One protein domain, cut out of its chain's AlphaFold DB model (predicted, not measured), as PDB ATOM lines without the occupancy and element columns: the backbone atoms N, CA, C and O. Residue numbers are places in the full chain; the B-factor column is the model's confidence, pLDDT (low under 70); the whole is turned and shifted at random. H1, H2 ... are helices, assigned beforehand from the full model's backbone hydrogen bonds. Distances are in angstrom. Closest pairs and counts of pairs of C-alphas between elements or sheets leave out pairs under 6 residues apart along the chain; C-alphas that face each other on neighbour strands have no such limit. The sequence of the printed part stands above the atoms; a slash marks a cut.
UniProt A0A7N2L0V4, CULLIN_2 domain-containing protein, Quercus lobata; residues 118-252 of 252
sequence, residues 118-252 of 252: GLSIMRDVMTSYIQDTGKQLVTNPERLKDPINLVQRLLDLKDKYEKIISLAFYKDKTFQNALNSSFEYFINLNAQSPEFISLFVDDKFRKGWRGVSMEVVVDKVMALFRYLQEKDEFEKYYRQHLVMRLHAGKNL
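What this domain is: This is residues 118 to 252 of the 252 residues of the protein "CULLIN_2 domain-containing protein" of Quercus lobata (UniProt A0A7N2L0V4). Two groups of three helices meet as a wide V: H1, H3 and H4 form one arm, an up-and-down bundle in which H1 and H4 lie closely side by side and H3 is held more loosely, and H5, H6 and H7 form the other, with H5 side by side with both H6 and H7. H5 and H6 stand about perpendicular to H3 and H4, and the start of H1 and the end of H7 make the far tips of the V. The printed part has 135 residues with seven named helices, H1 to H7 in chain order, and no named strand; the class is all helix. The whole is compact, with a radius of gyration of the C-alphas of 16.3 A, and only just elongated, spanning 61 by 31 by 26 A.

How they stand to each other: H1, residues 118 to 139, touches H4, residues 173 to 187, at a shallow tilt of 22 degrees, the same way; their closest C-alphas, Lys 135 and Phe 186, are 5.2 A apart. H2, residues 141 to 144, and H3, residues 147 to 167, only just touch, only at the corner by their link, with 3 pairs of C-alphas within 8 A, the closest being Arg 143 and Leu 150 at 6.2 A. H3 is the hub, touching four other helices. It touches H1 with residues 150 to 154 alone, opposite ways at a shallow tilt of 11 degrees; the closest C-alphas, Leu 137 and Leu 150, are 7.3 A apart. H3 and H4 form a hairpin at 12 degrees, with the closest C-alphas, Ile 165 and Phe 175, 6.8 A apart. H5, residues 193 to 207, touches H3 about perpendicular, at 84 degrees; the closest C-alphas, Ile 148 and Phe 200, are 4.9 A apart. H5 and H6, residues 214 to 227, form a hairpin at 6 degrees, with the C-alphas of Ile 197 and Val 221 the closest at 7.4 A. H6 touches H4 with residue 227 alone, the C-alphas of Glu 184 and Tyr 227 being the closest at 4.5 A. H7, residues 231 to 250, touches H5 the same way at a shallow tilt of 25 degrees; the closest C-alphas, Pro 194 and Phe 234, are 4.4 A apart. H7 is apart from H1, H2, H3 and H4. Every O i to N i+4 pair is within hydrogen-bond range in H1, H3, H4, H5 and H7, and 9 of 10 are in H6; H2 is too short for such a pair.

Where its parts are: H1 begins at C-alpha 118, (-68.846, -32.848, 11.963), and is 31.9 A long. H3 is 30.3 A and H7 28.7 A long; H7 ends at C-alpha 250, (-27.241, -45.539, 52.733).

The domain as a whole: The C-alphas farthest apart, Gly 118 and Asn 251, are 61.3 A apart. The printed part has no cut and no long link, and it ends at residue 252, the chain's last. The pLDDT is under 70 at residues 208 to 212 and 249 to 252.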
ATOM      1  N   GLY A 118     -70.082 -32.377  12.594       98.31
ATOM      2  CA  GLY A 118     -68.846 -32.848  11.963       98.31
ATOM      3  C   GLY A 118     -67.725 -33.070  12.979       98.31
ATOM      4  O   GLY A 118     -67.219 -34.185  13.128       98.31
ATOM      5  N   LEU A 119     -67.388 -32.050  13.774       98.50
ATOM      6  CA  LEU A 119     -66.387 -32.216  14.837       98.50
ATOM      7  C   LEU A 119     -66.790 -33.238  15.906       98.50
ATOM      8  O   LEU A 119     -65.908 -33.880  16.476       98.50
ATOM      9  N   SER A 120     -68.090 -33.411  16.176       98.44
ATOM     10  CA  SER A 120     -68.552 -34.431  17.123       98.44
ATOM     11  C   SER A 120     -68.193 -35.822  16.625       98.44
ATOM     12  O   SER A 120     -67.511 -36.553  17.328       98.44
ATOM     13  N   ILE A 121     -68.545 -36.141  15.378       98.62
ATOM     14  CA  ILE A 121     -68.256 -37.438  14.754       98.62
ATOM     15  C   ILE A 121     -66.754 -37.721  14.768       98.62
ATOM     16  O   ILE A 121     -66.314 -38.800  15.162       98.62
ATOM     17  N   MET A 122     -65.950 -36.730  14.385       98.62
ATOM     18  CA  MET A 122     -64.496 -36.854  14.382       98.62
ATOM     19  C   MET A 122     -63.935 -37.116  15.790       98.62
ATOM     20  O   MET A 122     -63.069 -37.979  15.967       98.62
ATOM     21  N   ARG A 123     -64.444 -36.411  16.807       98.75
ATOM     22  CA  ARG A 123     -64.065 -36.616  18.210       98.75
ATOM     23  C   ARG A 123     -64.489 -37.993  18.711       98.75
ATOM     24  O   ARG A 123     -63.700 -38.641  19.393       98.75
ATOM     25  N   ASP A 124     -65.684 -38.453  18.368       98.69
ATOM     26  CA  ASP A 124     -66.230 -39.726  18.840       98.69
ATOM     27  C   ASP A 124     -65.424 -40.907  18.265       98.69
ATOM     28  O   ASP A 124     -65.007 -41.797  19.009       98.69
ATOM     29  N   VAL A 125     -65.064 -40.854  16.974       98.75
ATOM     30  CA  VAL A 125     -64.178 -41.849  16.340       98.75
ATOM     31  C   VAL A 125     -62.773 -41.833  16.952       98.75
ATOM     32  O   VAL A 125     -62.221 -42.894  17.251       98.75
ATOM     33  N   MET A 126     -62.188 -40.651  17.187       98.69
ATOM     34  CA  MET A 126     -60.891 -40.538  17.870       98.69
ATOM     35  C   MET A 126     -60.951 -41.113  19.292       98.69
ATOM     36  O   MET A 126     -60.046 -41.842  19.692       98.69
ATOM     37  N   THR A 127     -62.010 -40.804  20.040       98.75
ATOM     38  CA  THR A 127     -62.218 -41.262  21.422       98.75
ATOM     39  C   THR A 127     -62.294 -42.780  21.475       98.75
ATOM     40  O   THR A 127     -61.517 -43.394  22.203       98.75
ATOM     41  N   SER A 128     -63.153 -43.389  20.652       98.62
ATOM     42  CA  SER A 128     -63.282 -44.848  20.570       98.62
ATOM     43  C   SER A 128     -61.937 -45.501  20.253       98.62
ATOM     44  O   SER A 128     -61.502 -46.402  20.967       98.62
ATOM     45  N   TYR A 129     -61.222 -44.993  19.244       98.56
ATOM     46  CA  TYR A 129     -59.932 -45.554  18.853       98.56
ATOM     47  C   TYR A 129     -58.877 -45.478  19.971       98.56
ATOM     48  O   TYR A 129     -58.131 -46.435  20.204       98.56
ATOM     49  N   ILE A 130     -58.804 -44.348  20.681       98.69
ATOM     50  CA  ILE A 130     -57.863 -44.158  21.791       98.69
ATOM     51  C   ILE A 130     -58.223 -45.056  22.971       98.69
ATOM     52  O   ILE A 130     -57.322 -45.659  23.553       98.69
ATOM     53  N   GLN A 131     -59.509 -45.170  23.312       98.62
ATOM     54  CA  GLN A 131     -59.969 -46.045  24.389       98.62
ATOM     55  C   GLN A 131     -59.657 -47.511  24.096       98.62
ATOM     56  O   GLN A 131     -59.106 -48.188  24.963       98.62
ATOM     57  N   ASP A 132     -59.914 -47.985  22.876       98.38
ATOM     58  CA  ASP A 132     -59.601 -49.360  22.480       98.38
ATOM     59  C   ASP A 132     -58.094 -49.629  22.514       98.38
ATOM     60  O   ASP A 132     -57.644 -50.633  23.072       98.38
ATOM     61  N   THR A 133     -57.295 -48.697  21.987       98.00
ATOM     62  CA  THR A 133     -55.827 -48.793  22.003       98.00
ATOM     63  C   THR A 133     -55.281 -48.804  23.433       98.00
ATOM     64  O   THR A 133     -54.439 -49.636  23.776       98.00
ATOM     65  N   GLY A 134     -55.762 -47.898  24.287       97.94
ATOM     66  CA  GLY A 134     -55.347 -47.796  25.684       97.94
ATOM     67  C   GLY A 134     -55.771 -49.015  26.501       97.94
ATOM     68  O   GLY A 134     -54.963 -49.560  27.251       97.94
ATOM     69  N   LYS A 135     -56.991 -49.521  26.287       97.88
ATOM     70  CA  LYS A 135     -57.479 -50.761  26.898       97.88
ATOM     71  C   LYS A 135     -56.592 -51.943  26.523       97.88
ATOM     72  O   LYS A 135     -56.164 -52.669  27.411       97.88
ATOM     73  N   GLN A 136     -56.264 -52.121  25.243       96.69
ATOM     74  CA  GLN A 136     -55.346 -53.185  24.817       96.69
ATOM     75  C   GLN A 136     -53.957 -53.041  25.451       96.69
ATOM     76  O   GLN A 136     -53.314 -54.044  25.754       96.69
ATOM     77  N   LEU A 137     -53.482 -51.812  25.665       95.69
ATOM     78  CA  LEU A 137     -52.184 -51.570  26.287       95.69
ATOM     79  C   LEU A 137     -52.163 -51.974  27.768       95.69
ATOM     80  O   LEU A 137     -51.178 -52.562  28.211       95.69
ATOM     81  N   VAL A 138     -53.234 -51.676  28.511       96.12
ATOM     82  CA  VAL A 138     -53.297 -51.888  29.967       96.12
ATOM     83  C   VAL A 138     -53.859 -53.248  30.388       96.12
ATOM     84  O   VAL A 138     -53.738 -53.595  31.554       96.12
ATOM     85  N   THR A 139     -54.454 -54.032  29.484       93.88
ATOM     86  CA  THR A 139     -55.000 -55.366  29.814       93.88
ATOM     87  C   THR A 139     -54.235 -56.531  29.189       93.88
ATOM     88  O   THR A 139     -54.509 -57.684  29.517       93.88
ATOM     89  N   ASN A 140     -53.272 -56.275  28.298       93.25
ATOM     90  CA  ASN A 140     -52.518 -57.336  27.633       93.25
ATOM     91  C   ASN A 140     -51.501 -57.997  28.592       93.25
ATOM     92  O   ASN A 140     -50.547 -57.326  28.997       93.25
ATOM     93  N   PRO A 141     -51.613 -59.312  28.881       92.69
ATOM     94  CA  PRO A 141     -50.746 -60.002  29.839       92.69
ATOM     95  C   PRO A 141     -49.248 -59.904  29.533       92.69
ATOM     96  O   PRO A 141     -48.440 -59.805  30.450       92.69
ATOM     97  N   GLU A 142     -48.856 -59.890  28.256       92.31
ATOM     98  CA  GLU A 142     -47.449 -59.758  27.866       92.31
ATOM     99  C   GLU A 142     -46.906 -58.354  28.142       92.31
ATOM    100  O   GLU A 142     -45.732 -58.194  28.466       92.31
ATOM    101  N   ARG A 143     -47.756 -57.323  28.056       87.69
ATOM    102  CA  ARG A 143     -47.377 -55.939  28.386       87.69
ATOM    103  C   ARG A 143     -47.255 -55.729  29.891       87.69
ATOM    104  O   ARG A 143     -46.383 -54.981  30.318       87.69
ATOM    105  N   LEU A 144     -48.085 -56.412  30.682       90.75
ATOM    106  CA  LEU A 144     -48.072 -56.324  32.147       90.75
ATOM    107  C   LEU A 144     -46.781 -56.878  32.776       90.75
ATOM    108  O   LEU A 144     -46.451 -56.513  33.899       90.75
ATOM    109  N   LYS A 145     -46.018 -57.706  32.047       93.12
ATOM    110  CA  LYS A 145     -44.708 -58.222  32.488       93.12
ATOM    111  C   LYS A 145     -43.615 -57.149  32.560       93.12
ATOM    112  O   LYS A 145     -42.598 -57.382  33.206       93.12
ATOM    113  N   ASP A 146     -43.806 -55.996  31.913       95.12
ATOM    114  CA  ASP A 146     -42.859 -54.875  31.934       95.12
ATOM    115  C   ASP A 146     -43.570 -53.558  32.309       95.12
ATOM    116  O   ASP A 146     -43.941 -52.763  31.433       95.12
ATOM    117  N   PRO A 147     -43.763 -53.302  33.621       94.88
ATOM    118  CA  PRO A 147     -44.438 -52.104  34.125       94.88
ATOM    119  C   PRO A 147     -43.819 -50.791  33.635       94.88
ATOM    120  O   PRO A 147     -44.530 -49.845  33.294       94.88
ATOM    121  N   ILE A 148     -42.485 -50.732  33.560       93.94
ATOM    122  CA  ILE A 148     -41.756 -49.517  33.184       93.94
ATOM    123  C   ILE A 148     -42.001 -49.211  31.703       93.94
ATOM    124  O   ILE A 148     -42.300 -48.068  31.344       93.94
ATOM    125  N   ASN A 149     -41.907 -50.219  30.831       94.69
ATOM    126  CA  ASN A 149     -42.182 -50.038  29.408       94.69
ATOM    127  C   ASN A 149     -43.658 -49.726  29.141       94.69
ATOM    128  O   ASN A 149     -43.951 -48.915  28.262       94.69
ATOM    129  N   LEU A 150     -44.581 -50.317  29.902       96.00
ATOM    130  CA  LEU A 150     -46.007 -50.014  29.806       96.00
ATOM    131  C   LEU A 150     -46.279 -48.535  30.107       96.00
ATOM    132  O   LEU A 150     -46.909 -47.857  29.293       96.00
ATOM    133  N   VAL A 151     -45.760 -48.006  31.220       95.94
ATOM    134  CA  VAL A 151     -45.932 -46.585  31.574       95.94
ATOM    135  C   VAL A 151     -45.268 -45.669  30.545       95.94
ATOM    136  O   VAL A 151     -45.857 -44.659  30.164       95.94
ATOM    137  N   GLN A 152     -44.098 -46.036  30.011       94.81
ATOM    138  CA  GLN A 152     -43.482 -45.276  28.919       94.81
ATOM    139  C   GLN A 152     -44.396 -45.215  27.684       94.81
ATOM    140  O   GLN A 152     -44.611 -44.136  27.144       94.81
ATOM    141  N   ARG A 153     -45.006 -46.338  27.277       96.31
ATOM    142  CA  ARG A 153     -45.953 -46.372  26.147       96.31
ATOM    143  C   ARG A 153     -47.197 -45.523  26.395       96.31
ATOM    144  O   ARG A 153     -47.698 -44.925  25.449       96.31
ATOM    145  N   LEU A 154     -47.691 -45.460  27.634       97.19
ATOM    146  CA  LEU A 154     -48.803 -44.580  28.009       97.19
ATOM    147  C   LEU A 154     -48.441 -43.103  27.816       97.19
ATOM    148  O   LEU A 154     -49.228 -42.347  27.247       97.19
ATOM    149  N   LEU A 155     -47.243 -42.706  28.252       95.69
ATOM    150  CA  LEU A 155     -46.731 -41.351  28.052       95.69
ATOM    151  C   LEU A 155     -46.553 -41.029  26.565       95.69
ATOM    152  O   LEU A 155     -47.023 -39.989  26.110       95.69
ATOM    153  N   ASP A 156     -45.960 -41.941  25.794       96.25
ATOM    154  CA  ASP A 156     -45.749 -41.754  24.355       96.25
ATOM    155  C   ASP A 156     -47.087 -41.640  23.598       96.25
ATOM    156  O   ASP A 156     -47.233 -40.829  22.680       96.25
ATOM    157  N   LEU A 157     -48.093 -42.428  24.001       97.62
ATOM    158  CA  LEU A 157     -49.447 -42.365  23.451       97.62
ATOM    159  C   LEU A 157     -50.094 -41.004  23.736       97.62
ATOM    160  O   LEU A 157     -50.700 -40.411  22.841       97.62
ATOM    161  N   LYS A 158     -49.944 -40.496  24.964       96.94
ATOM    162  CA  LYS A 158     -50.461 -39.186  25.366       96.94
ATOM    163  C   LYS A 158     -49.800 -38.073  24.562       96.94
ATOM    164  O   LYS A 158     -50.506 -37.308  23.909       96.94
ATOM    165  N   ASP A 159     -48.468 -38.049  24.538       96.69
ATOM    166  CA  ASP A 159     -47.675 -37.064  23.799       96.69
ATOM    167  C   ASP A 159     -48.073 -37.033  22.313       96.69
ATOM    168  O   ASP A 159     -48.234 -35.961  21.720       96.69
ATOM    169  N   LYS A 160     -48.278 -38.210  21.701       98.06
ATOM    170  CA  LYS A 160     -48.715 -38.329  20.304       98.06
ATOM    171  C   LYS A 160     -50.039 -37.601  20.062       98.06
ATOM    172  O   LYS A 160     -50.123 -36.787  19.138       98.06
ATOM    173  N   TYR A 161     -51.069 -37.891  20.853       98.44
ATOM    174  CA  TYR A 161     -52.395 -37.313  20.623       98.44
ATOM    175  C   TYR A 161     -52.495 -35.858  21.071       98.44
ATOM    176  O   TYR A 161     -53.161 -35.078  20.394       98.44
ATOM    177  N   GLU A 162     -51.776 -35.444  22.114       97.88
ATOM    178  CA  GLU A 162     -51.643 -34.023  22.459       97.88
ATOM    179  C   GLU A 162     -51.009 -33.227  21.319       97.88
ATOM    180  O   GLU A 162     -51.497 -32.154  20.954       97.88
ATOM    181  N   LYS A 163     -49.965 -33.781  20.690       98.38
ATOM    182  CA  LYS A 163     -49.331 -33.174  19.519       98.38
ATOM    183  C   LYS A 163     -50.292 -33.089  18.333       98.38
ATOM    184  O   LYS A 163     -50.347 -32.045  17.688       98.38
ATOM    185  N   ILE A 164     -51.067 -34.139  18.056       98.69
ATOM    186  CA  ILE A 164     -52.104 -34.109  17.010       98.69
ATOM    187  C   ILE A 164     -53.121 -32.999  17.295       98.69
ATOM    188  O   ILE A 164     -53.348 -32.151  16.433       98.69
ATOM    189  N   ILE A 165     -53.676 -32.946  18.508       98.75
ATOM    190  CA  ILE A 165     -54.670 -31.933  18.883       98.75
ATOM    191  C   ILE A 165     -54.081 -30.521  18.763       98.75
ATOM    192  O   ILE A 165     -54.735 -29.606  18.262       98.75
ATOM    193  N   SER A 166     -52.825 -30.334  19.170       98.31
ATOM    194  CA  SER A 166     -52.165 -29.034  19.083       98.31
ATOM    195  C   SER A 166     -51.855 -28.601  17.648       98.31
ATOM    196  O   SER A 166     -51.940 -27.408  17.362       98.31
ATOM    197  N   LEU A 167     -51.441 -29.517  16.765       98.00
ATOM    198  CA  LEU A 167     -50.965 -29.177  15.416       98.00
ATOM    199  C   LEU A 167     -52.061 -29.219  14.344       98.00
ATOM    200  O   LEU A 167     -51.983 -28.468  13.367       98.00
ATOM    201  N   ALA A 168     -53.039 -30.111  14.493       98.44
ATOM    202  CA  ALA A 168     -54.078 -30.355  13.498       98.44
ATOM    203  C   ALA A 168     -55.451 -29.832  13.936       98.44
ATOM    204  O   ALA A 168     -56.196 -29.341  13.094       98.44
ATOM    205  N   PHE A 169     -55.776 -29.890  15.232       98.50
ATOM    206  CA  PHE A 169     -57.107 -29.525  15.752       98.50
ATOM    207  C   PHE A 169     -57.090 -28.206  16.525       98.50
ATOM    208  O   PHE A 169     -57.911 -27.993  17.405       98.50
ATOM    209  N   TYR A 170     -56.123 -27.326  16.242       97.44
ATOM    210  CA  TYR A 170     -56.078 -25.955  16.771       97.44
ATOM    211  C   TYR A 170     -56.205 -25.845  18.301       97.44
ATOM    212  O   TYR A 170     -56.728 -24.858  18.814       97.44
ATOM    213  N   LYS A 171     -55.698 -26.842  19.044       97.94
ATOM    214  CA  LYS A 171     -55.814 -26.922  20.513       97.94
ATOM    215  C   LYS A 171     -57.272 -26.923  21.004       97.94
ATOM    216  O   LYS A 171     -57.560 -26.393  22.076       97.94
ATOM    217  N   ASP A 172     -58.179 -27.528  20.238       98.50
ATOM    218  CA  ASP A 172     -59.593 -27.657  20.587       98.50
ATOM    219  C   ASP A 172     -59.771 -28.361  21.943       98.50
ATOM    220  O   ASP A 172     -59.400 -29.527  22.130       98.50
ATOM    221  N   LYS A 173     -60.358 -27.638  22.904       98.38
ATOM    222  CA  LYS A 173     -60.559 -28.115  24.278       98.38
ATOM    223  C   LYS A 173     -61.475 -29.334  24.346       98.38
ATOM    224  O   LYS A 173     -61.313 -30.153  25.243       98.38
ATOM    225  N   THR A 174     -62.416 -29.489  23.417       98.56
ATOM    226  CA  THR A 174     -63.329 -30.641  23.413       98.56
ATOM    227  C   THR A 174     -62.588 -31.933  23.071       98.56
ATOM    228  O   THR A 174     -62.810 -32.955  23.718       98.56
ATOM    229  N   PHE A 175     -61.627 -31.875  22.145       98.81
ATOM    230  CA  PHE A 175     -60.737 -32.994  21.832       98.81
ATOM    231  C   PHE A 175     -59.730 -33.257  22.960       98.81
ATOM    232  O   PHE A 175     -59.456 -34.414  23.273       98.81
ATOM    233  N   GLN A 176     -59.211 -32.209  23.617       98.56
ATOM    234  CA  GLN A 176     -58.354 -32.371  24.805       98.56
ATOM    235  C   GLN A 176     -59.096 -33.061  25.953       98.56
ATOM    236  O   GLN A 176     -58.558 -33.976  26.576       98.56
ATOM    237  N   ASN A 177     -60.340 -32.660  26.215       98.50
ATOM    238  CA  ASN A 177     -61.175 -33.275  27.240       98.50
ATOM    239  C   ASN A 177     -61.471 -34.737  26.901       98.50
ATOM    240  O   ASN A 177     -61.300 -35.594  27.759       98.50
ATOM    241  N   ALA A 178     -61.815 -35.039  25.646       98.75
ATOM    242  CA  ALA A 178     -62.020 -36.413  25.194       98.75
ATOM    243  C   ALA A 178     -60.764 -37.289  25.362       98.75
ATOM    244  O   ALA A 178     -60.861 -38.432  25.815       98.75
ATOM    245  N   LEU A 179     -59.574 -36.747  25.070       98.69
ATOM    246  CA  LEU A 179     -58.302 -37.423  25.332       98.69
ATOM    247  C   LEU A 179     -58.113 -37.695  26.832       98.69
ATOM    248  O   LEU A 179     -57.814 -38.824  27.212       98.69
ATOM    249  N   ASN A 180     -58.320 -36.685  27.681       98.12
ATOM    250  CA  ASN A 180     -58.190 -36.813  29.135       98.12
ATOM    251  C   ASN A 180     -59.150 -37.865  29.704       98.12
ATOM    252  O   ASN A 180     -58.710 -38.756  30.426       98.12
ATOM    253  N   SER A 181     -60.428 -37.814  29.326       98.31
ATOM    254  CA  SER A 181     -61.434 -38.790  29.753       98.31
ATOM    255  C   SER A 181     -61.139 -40.196  29.232       98.31
ATOM    256  O   SER A 181     -61.405 -41.172  29.924       98.31
ATOM    257  N   SER A 182     -60.548 -40.331  28.039       98.75
ATOM    258  CA  SER A 182     -60.108 -41.637  27.532       98.75
ATOM    259  C   SER A 182     -58.997 -42.227  28.400       98.75
ATOM    260  O   SER A 182     -59.072 -43.398  28.757       98.75
ATOM    261  N   PHE A 183     -58.002 -41.415  28.774       98.44
ATOM    262  CA  PHE A 183     -56.916 -41.834  29.665       98.44
ATOM    263  C   PHE A 183     -57.418 -42.202  31.061       98.44
ATOM    264  O   PHE A 183     -57.025 -43.242  31.587       98.44
ATOM    265  N   GLU A 184     -58.315 -41.399  31.631       98.12
ATOM    266  CA  GLU A 184     -58.989 -41.719  32.892       98.12
ATOM    267  C   GLU A 184     -59.772 -43.032  32.798       98.12
ATOM    268  O   GLU A 184     -59.683 -43.867  33.691       98.12
ATOM    269  N   TYR A 185     -60.466 -43.279  31.688       98.19
ATOM    270  CA  TYR A 185     -61.190 -44.528  31.490       98.19
ATOM    271  C   TYR A 185     -60.262 -45.751  31.489       98.19
ATOM    272  O   TYR A 185     -60.425 -46.642  32.321       98.19
ATOM    273  N   PHE A 186     -59.286 -45.829  30.575       97.94
ATOM    274  CA  PHE A 186     -58.550 -47.084  30.393       97.94
ATOM    275  C   PHE A 186     -57.453 -47.315  31.440       97.94
ATOM    276  O   PHE A 186     -57.151 -48.470  31.724       97.94
ATOM    277  N   ILE A 187     -56.859 -46.275  32.043       97.25
ATOM    278  CA  ILE A 187     -55.834 -46.469  33.089       97.25
ATOM    279  C   ILE A 187     -56.431 -47.204  34.290       97.25
ATOM    280  O   ILE A 187     -55.785 -48.091  34.851       97.25
ATOM    281  N   ASN A 188     -57.675 -46.881  34.643       97.25
ATOM    282  CA  ASN A 188     -58.370 -47.489  35.774       97.25
ATOM    283  C   ASN A 188     -58.963 -48.876  35.453       97.25
ATOM    284  O   ASN A 188     -59.509 -49.521  36.341       97.25
ATOM    285  N   LEU A 189     -58.815 -49.392  34.221       97.00
ATOM    286  CA  LEU A 189     -59.143 -50.793  33.911       97.00
ATOM    287  C   LEU A 189     -58.091 -51.780  34.437       97.00
ATOM    288  O   LEU A 189     -58.370 -52.974  34.532       97.00
ATOM    289  N   ASN A 190     -56.885 -51.304  34.759       95.06
ATOM    290  CA  ASN A 190     -55.827 -52.114  35.350       95.06
ATOM    291  C   ASN A 190     -55.617 -51.721  36.818       95.06
ATOM    292  O   ASN A 190     -55.086 -50.651  37.111       95.06
ATOM    293  N   ALA A 191     -55.966 -52.623  37.737       95.00
ATOM    294  CA  ALA A 191     -55.787 -52.420  39.175       95.00
ATOM    295  C   ALA A 191     -54.314 -52.230  39.591       95.00
ATOM    296  O   ALA A 191     -54.042 -51.664  40.644       95.00
ATOM    297  N   GLN A 192     -53.354 -52.664  38.763       96.19
ATOM    298  CA  GLN A 192     -51.918 -52.494  39.018       96.19
ATOM    299  C   GLN A 192     -51.368 -51.146  38.524       96.19
ATOM    300  O   GLN A 192     -50.204 -50.832  38.771       96.19
ATOM    301  N   SER A 193     -52.177 -50.323  37.844       96.50
ATOM    302  CA  SER A 193     -51.749 -49.009  37.340       96.50
ATOM    303  C   SER A 193     -51.086 -48.118  38.408       96.50
ATOM    304  O   SER A 193     -50.029 -47.556  38.103       96.50
ATOM    305  N   PRO A 194     -51.604 -48.003  39.653       97.06
ATOM    306  CA  PRO A 194     -50.942 -47.236  40.713       97.06
ATOM    307  C   PRO A 194     -49.514 -47.721  41.017       97.06
ATOM    308  O   PRO A 194     -48.578 -46.923  41.072       97.06
ATOM    309  N   GLU A 195     -49.320 -49.034  41.158       96.88
ATOM    310  CA  GLU A 195     -48.006 -49.632  41.412       96.88
ATOM    311  C   GLU A 195     -47.057 -49.402  40.231       96.88
ATOM    312  O   GLU A 195     -45.916 -48.982  40.418       96.88
ATOM    313  N   PHE A 196     -47.534 -49.618  39.004       96.81
ATOM    314  CA  PHE A 196     -46.714 -49.515  37.798       96.81
ATOM    315  C   PHE A 196     -46.199 -48.093  37.583       96.81
ATOM    316  O   PHE A 196     -45.021 -47.900  37.271       96.81
ATOM    317  N   ILE A 197     -47.051 -47.086  37.801       95.94
ATOM    318  CA  ILE A 197     -46.644 -45.677  37.733       95.94
ATOM    319  C   ILE A 197     -45.613 -45.382  38.832       95.94
ATOM    320  O   ILE A 197     -44.614 -44.718  38.564       95.94
ATOM    321  N   SER A 198     -45.791 -45.915  40.043       95.38
ATOM    322  CA  SER A 198     -44.821 -45.756  41.133       95.38
ATOM    323  C   SER A 198     -43.458 -46.395  40.819       95.38
ATOM    324  O   SER A 198     -42.418 -45.759  41.012       95.38
ATOM    325  N   LEU A 199     -43.448 -47.611  40.263       95.25
ATOM    326  CA  LEU A 199     -42.237 -48.302  39.803       95.25
ATOM    327  C   LEU A 199     -41.513 -47.517  38.708       95.25
ATOM    328  O   LEU A 199     -40.290 -47.395  38.737       95.25
ATOM    329  N   PHE A 200     -42.258 -46.951  37.755       93.94
ATOM    330  CA  PHE A 200     -41.681 -46.110  36.710       93.94
ATOM    331  C   PHE A 200     -40.977 -44.885  37.300       93.94
ATOM    332  O   PHE A 200     -39.863 -44.557  36.892       93.94
ATOM    333  N   VAL A 201     -41.591 -44.224  38.286       91.62
ATOM    334  CA  VAL A 201     -40.978 -43.085  38.979       91.62
ATOM    335  C   VAL A 201     -39.694 -43.504  39.692       91.62
ATOM    336  O   VAL A 201     -38.661 -42.856  39.514       91.62
ATOM    337  N   ASP A 202     -39.726 -44.599  40.456       91.50
ATOM    338  CA  ASP A 202     -38.546 -45.139  41.139       91.50
ATOM    339  C   ASP A 202     -37.410 -45.476  40.157       91.50
ATOM    340  O   ASP A 202     -36.266 -45.080  40.391       91.50
ATOM    341  N   ASP A 203     -37.723 -46.108  39.021       91.38
ATOM    342  CA  ASP A 203     -36.746 -46.423  37.972       91.38
ATOM    343  C   ASP A 203     -36.050 -45.169  37.427       91.38
ATOM    344  O   ASP A 203     -34.820 -45.141  37.302       91.38
ATOM    345  N   LYS A 204     -36.814 -44.101  37.149       88.06
ATOM    346  CA  LYS A 204     -36.256 -42.825  36.670       88.06
ATOM    347  C   LYS A 204     -35.359 -42.165  37.714       88.06
ATOM    348  O   LYS A 204     -34.290 -41.671  37.357       88.06
ATOM    349  N   PHE A 205     -35.739 -42.205  38.992       85.12
ATOM    350  CA  PHE A 205     -34.897 -41.685  40.072       85.12
ATOM    351  C   PHE A 205     -33.598 -42.484  40.248       85.12
ATOM    352  O   PHE A 205     -32.558 -41.882  40.501       85.12
ATOM    353  N   ARG A 206     -33.623 -43.815  40.095       86.44
ATOM    354  CA  ARG A 206     -32.427 -44.667  40.248       86.44
ATOM    355  C   ARG A 206     -31.449 -44.557  39.082       86.44
ATOM    356  O   ARG A 206     -30.245 -44.493  39.302       86.44
ATOM    357  N   LYS A 207     -31.946 -44.559  37.842       83.75
ATOM    358  CA  LYS A 207     -31.096 -44.525  36.635       83.75
ATOM    359  C   LYS A 207     -30.564 -43.129  36.303       83.75
ATOM    360  O   LYS A 207     -29.724 -43.003  35.409       83.75
ATOM    361  N   GLY A 208     -31.053 -42.104  36.996       69.31
ATOM    362  CA  GLY A 208     -30.755 -40.711  36.706       69.31
ATOM    363  C   GLY A 208     -31.434 -40.216  35.426       69.31
ATOM    364  O   GLY A 208     -31.797 -40.969  34.516       69.31
ATOM    365  N   TRP A 209     -31.599 -38.902  35.349       68.69
ATOM    366  CA  TRP A 209     -32.280 -38.220  34.253       68.69
ATOM    367  C   TRP A 209     -31.309 -38.031  33.089       68.69
ATOM    368  O   TRP A 209     -30.684 -36.985  32.933       68.69
ATOM    369  N   ARG A 210     -31.105 -39.088  32.297       63.53
ATOM    370  CA  ARG A 210     -30.193 -39.078  31.142       63.53
ATOM    371  C   ARG A 210     -30.680 -38.110  30.051       63.53
ATOM    372  O   ARG A 210     -31.357 -38.524  29.118       63.53
ATOM    373  N   GLY A 211     -30.337 -36.828  30.179       64.75
ATOM    374  CA  GLY A 211     -30.530 -35.795  29.152       64.75
ATOM    375  C   GLY A 211     -31.921 -35.148  29.079       64.75
ATOM    376  O   GLY A 211     -32.154 -34.348  28.181       64.75
ATOM    377  N   VAL A 212     -32.836 -35.453  30.005       68.69
ATOM    378  CA  VAL A 212     -34.166 -34.816  30.106       68.69
ATOM    379  C   VAL A 212     -34.284 -34.159  31.477       68.69
ATOM    380  O   VAL A 212     -33.857 -34.753  32.464       68.69
ATOM    381  N   SER A 213     -34.856 -32.952  31.555       78.00
ATOM    382  CA  SER A 213     -35.094 -32.294  32.848       78.00
ATOM    383  C   SER A 213     -35.989 -33.164  33.736       78.00
ATOM    384  O   SER A 213     -37.017 -33.672  33.280       78.00
ATOM    385  N   MET A 214     -35.603 -33.309  35.007       78.12
ATOM    386  CA  MET A 214     -36.406 -33.977  36.037       78.12
ATOM    387  C   MET A 214     -37.832 -33.417  36.066       78.12
ATOM    388  O   MET A 214     -38.784 -34.189  36.120       78.12
ATOM    389  N   GLU A 215     -37.976 -32.094  35.962       81.81
ATOM    390  CA  GLU A 215     -39.266 -31.396  35.991       81.81
ATOM    391  C   GLU A 215     -40.212 -31.916  34.905       81.81
ATOM    392  O   GLU A 215     -41.343 -32.285  35.195       81.81
ATOM    393  N   VAL A 216     -39.715 -32.077  33.674       83.31
ATOM    394  CA  VAL A 216     -40.519 -32.554  32.537       83.31
ATOM    395  C   VAL A 216     -41.037 -33.970  32.775       83.31
ATOM    396  O   VAL A 216     -42.168 -34.296  32.414       83.31
ATOM    397  N   VAL A 217     -40.216 -34.842  33.360       79.69
ATOM    398  CA  VAL A 217     -40.652 -36.214  33.628       79.69
ATOM    399  C   VAL A 217     -41.623 -36.259  34.804       79.69
ATOM    400  O   VAL A 217     -42.605 -36.998  34.739       79.69
ATOM    401  N   VAL A 218     -41.390 -35.451  35.841       83.81
ATOM    402  CA  VAL A 218     -42.320 -35.308  36.967       83.81
ATOM    403  C   VAL A 218     -43.672 -34.798  36.470       83.81
ATOM    404  O   VAL A 218     -44.681 -35.423  36.774       83.81
ATOM    405  N   ASP A 219     -43.716 -33.770  35.624       88.50
ATOM    406  CA  ASP A 219     -44.960 -33.236  35.056       88.50
ATOM    407  C   ASP A 219     -45.742 -34.288  34.260       88.50
ATOM    408  O   ASP A 219     -46.965 -34.412  34.395       88.50
ATOM    409  N   LYS A 220     -45.036 -35.095  33.462       86.69
ATOM    410  CA  LYS A 220     -45.628 -36.193  32.686       86.69
ATOM    411  C   LYS A 220     -46.212 -37.287  33.574       86.69
ATOM    412  O   LYS A 220     -47.340 -37.727  33.350       86.69
ATOM    413  N   VAL A 221     -45.485 -37.705  34.606       87.06
ATOM    414  CA  VAL A 221     -45.986 -38.674  35.591       87.06
ATOM    415  C   VAL A 221     -47.173 -38.090  36.354       87.06
ATOM    416  O   VAL A 221     -48.180 -38.772  36.524       87.06
ATOM    417  N   MET A 222     -47.103 -36.823  36.764       90.62
ATOM    418  CA  MET A 222     -48.197 -36.137  37.451       90.62
ATOM    419  C   MET A 222     -49.443 -36.019  36.568       90.62
ATOM    420  O   MET A 222     -50.565 -35.994  37.075       90.62
ATOM    421  N   ALA A 223     -49.288 -35.978  35.244       91.12
ATOM    422  CA  ALA A 223     -50.416 -36.093  34.331       91.12
ATOM    423  C   ALA A 223     -51.088 -37.476  34.417       91.12
ATOM    424  O   ALA A 223     -52.308 -37.527  34.520       91.12
ATOM    425  N   LEU A 224     -50.321 -38.574  34.457       94.12
ATOM    426  CA  LEU A 224     -50.882 -39.920  34.640       94.12
ATOM    427  C   LEU A 224     -51.502 -40.119  36.027       94.12
ATOM    428  O   LEU A 224     -52.594 -40.667  36.134       94.12
ATOM    429  N   PHE A 225     -50.849 -39.624  37.080       94.81
ATOM    430  CA  PHE A 225     -51.372 -39.670  38.447       94.81
ATOM    431  C   PHE A 225     -52.737 -38.978  38.567       94.81
ATOM    432  O   PHE A 225     -53.625 -39.469  39.262       94.81
ATOM    433  N   ARG A 226     -52.943 -37.860  37.856       95.69
ATOM    434  CA  ARG A 226     -54.239 -37.162  37.840       95.69
ATOM    435  C   ARG A 226     -55.383 -38.030  37.309       95.69
ATOM    436  O   ARG A 226     -56.505 -37.835  37.766       95.69
ATOM    437  N   TYR A 227     -55.101 -38.986  36.423       96.62
ATOM    438  CA  TYR A 227     -56.093 -39.916  35.879       96.62
ATOM    439  C   TYR A 227     -56.410 -41.099  36.805       96.62
ATOM    440  O   TYR A 227     -57.383 -41.802  36.557       96.62
ATOM    441  N   LEU A 228     -55.617 -41.346  37.854       96.88
ATOM    442  CA  LEU A 228     -55.875 -42.443  38.788       96.88
ATOM    443  C   LEU A 228     -57.077 -42.144  39.689       96.88
ATOM    444  O   LEU A 228     -57.180 -41.050  40.259       96.88
ATOM    445  N   GLN A 229     -57.937 -43.145  39.871       95.25
ATOM    446  CA  GLN A 229     -58.986 -43.139  40.894       95.25
ATOM    447  C   GLN A 229     -58.399 -43.476  42.276       95.25
ATOM    448  O   GLN A 229     -58.522 -42.671  43.196       95.25
ATOM    449  N   GLU A 230     -57.653 -44.579  42.376       94.69
ATOM    450  CA  GLU A 230     -57.008 -45.084  43.604       94.69
ATOM    451  C   GLU A 230     -55.663 -44.371  43.889       94.69
ATOM    452  O   GLU A 230     -54.570 -44.936  43.749       94.69
ATOM    453  N   LYS A 231     -55.716 -43.070  44.213       95.56
ATOM    454  CA  LYS A 231     -54.515 -42.231  44.440       95.56
ATOM    455  C   LYS A 231     -53.747 -42.602  45.717       95.56
ATOM    456  O   LYS A 231     -52.533 -42.419  45.792       95.56
ATOM    457  N   ASP A 232     -54.452 -43.116  46.704       96.25
ATOM    458  CA  ASP A 232     -53.974 -43.604  47.992       96.25
ATOM    459  C   ASP A 232     -53.164 -44.902  47.866       96.25
ATOM    460  O   ASP A 232     -52.085 -45.008  48.458       96.25
ATOM    461  N   GLU A 233     -53.581 -45.845  47.012       96.88
ATOM    462  CA  GLU A 233     -52.743 -47.010  46.690       96.88
ATOM    463  C   GLU A 233     -51.454 -46.590  45.965       96.88
ATOM    464  O   GLU A 233     -50.373 -47.078  46.306       96.88
ATOM    465  N   PHE A 234     -51.511 -45.617  45.041       96.75
ATOM    466  CA  PHE A 234     -50.289 -45.053  44.445       96.75
ATOM    467  C   PHE A 234     -49.348 -44.497  45.521       96.75
ATOM    468  O   PHE A 234     -48.151 -44.795  45.508       96.75
ATOM    469  N   GLU A 235     -49.873 -43.708  46.463       95.06
ATOM    470  CA  GLU A 235     -49.075 -43.103  47.530       95.06
ATOM    471  C   GLU A 235     -48.394 -44.164  48.405       95.06
ATOM    472  O   GLU A 235     -47.211 -44.037  48.734       95.06
ATOM    473  N   LYS A 236     -49.105 -45.242  48.742       96.88
ATOM    474  CA  LYS A 236     -48.565 -46.379  49.493       96.88
ATOM    475  C   LYS A 236     -47.398 -47.041  48.760       96.88
ATOM    476  O   LYS A 236     -46.325 -47.170  49.357       96.88
ATOM    477  N   TYR A 237     -47.551 -47.387  47.478       96.75
ATOM    478  CA  TYR A 237     -46.448 -47.939  46.680       96.75
ATOM    479  C   TYR A 237     -45.289 -46.947  46.552       96.75
ATOM    480  O   TYR A 237     -44.125 -47.316  46.692       96.75
ATOM    481  N   TYR A 238     -45.582 -45.665  46.321       94.69
ATOM    482  CA  TYR A 238     -44.565 -44.617  46.224       94.69
ATOM    483  C   TYR A 238     -43.737 -44.486  47.506       94.69
ATOM    484  O   TYR A 238     -42.505 -44.467  47.442       94.69
ATOM    485  N   ARG A 239     -44.386 -44.463  48.679       94.94
ATOM    486  CA  ARG A 239     -43.707 -44.450  49.984       94.94
ATOM    487  C   ARG A 239     -42.829 -45.689  50.160       94.94
ATOM    488  O   ARG A 239     -41.678 -45.550  50.566       94.94
ATOM    489  N   GLN A 240     -43.330 -46.876  49.818       95.38
ATOM    490  CA  GLN A 240     -42.558 -48.121  49.903       95.38
ATOM    491  C   GLN A 240     -41.301 -48.074  49.021       95.38
ATOM    492  O   GLN A 240     -40.193 -48.297  49.515       95.38
ATOM    493  N   HIS A 241     -41.433 -47.709  47.744       94.38
ATOM    494  CA  HIS A 241     -40.292 -47.609  46.829       94.38
ATOM    495  C   HIS A 241     -39.294 -46.523  47.250       94.38
ATOM    496  O   HIS A 241     -38.083 -46.742  47.193       94.38
ATOM    497  N   LEU A 242     -39.778 -45.374  47.733       91.69
ATOM    498  CA  LEU A 242     -38.934 -44.309  48.272       91.69
ATOM    499  C   LEU A 242     -38.106 -44.800  49.466       91.69
ATOM    500  O   LEU A 242     -36.895 -44.584  49.497       91.69
ATOM    501  N   VAL A 243     -38.734 -45.484  50.425       93.38
ATOM    502  CA  VAL A 243     -38.050 -46.052  51.595       93.38
ATOM    503  C   VAL A 243     -36.968 -47.038  51.160       93.38
ATOM    504  O   VAL A 243     -35.838 -46.948  51.642       93.38
ATOM    505  N   MET A 244     -37.269 -47.939  50.222       90.31
ATOM    506  CA  MET A 244     -36.297 -48.913  49.708       90.31
ATOM    507  C   MET A 244     -35.112 -48.230  49.017       90.31
ATOM    508  O   MET A 244     -33.959 -48.585  49.267       90.31
ATOM    509  N   ARG A 245     -35.374 -47.200  48.204       89.75
ATOM    510  CA  ARG A 245     -34.339 -46.422  47.511       89.75
ATOM    511  C   ARG A 245     -33.426 -45.673  48.487       89.75
ATOM    512  O   ARG A 245     -32.210 -45.689  48.311       89.75
ATOM    513  N   LEU A 246     -33.989 -45.057  49.529       86.88
ATOM    514  CA  LEU A 246     -33.216 -44.346  50.554       86.88
ATOM    515  C   LEU A 246     -32.344 -45.288  51.393       86.88
ATOM    516  O   LEU A 246     -31.223 -44.923  51.733       86.88
ATOM    517  N   HIS A 247     -32.825 -46.492  51.717       84.50
ATOM    518  CA  HIS A 247     -32.015 -47.482  52.434       84.50
ATOM    519  C   HIS A 247     -30.896 -48.057  51.560       84.50
ATOM    520  O   HIS A 247     -29.769 -48.175  52.031       84.50
ATOM    521  N   ALA A 248     -31.164 -48.352  50.284       78.56
ATOM    522  CA  ALA A 248     -30.136 -48.821  49.355       78.56
ATOM    523  C   ALA A 248     -29.009 -47.789  49.155       78.56
ATOM    524  O   ALA A 248     -27.844 -48.165  49.095       78.56
ATOM    525  N   GLY A 249     -29.342 -46.493  49.118       64.62
ATOM    526  CA  GLY A 249     -28.359 -45.406  49.018       64.62
ATOM    527  C   GLY A 249     -27.562 -45.125  50.299       64.62
ATOM    528  O   GLY A 249     -26.545 -44.452  50.219       64.62
ATOM    529  N   LYS A 250     -27.999 -45.621  51.467       57.28
ATOM    530  CA  LYS A 250     -27.241 -45.539  52.733       57.28
ATOM    531  C   LYS A 250     -26.206 -46.659  52.899       57.28
ATOM    532  O   LYS A 250     -25.368 -46.563  53.786       57.28
ATOM    533  N   ASN A 251     -26.297 -47.714  52.088       45.78
ATOM    534  CA  ASN A 251     -25.400 -48.874  52.115       45.78
ATOM    535  C   ASN A 251     -24.307 -48.812  51.023       45.78
ATOM    536  O   ASN A 251     -23.676 -49.830  50.740       45.78
ATOM    537  N   LEU A 252     -24.120 -47.642  50.404       42.72
ATOM    538  CA  LEU A 252     -23.066 -47.296  49.442       42.72
ATOM    539  C   LEU A 252     -22.193 -46.194  50.048       42.72
ATOM    540  O   LEU A 252     -20.968 -46.236  49.805       42.72
TER     541      LEU A 252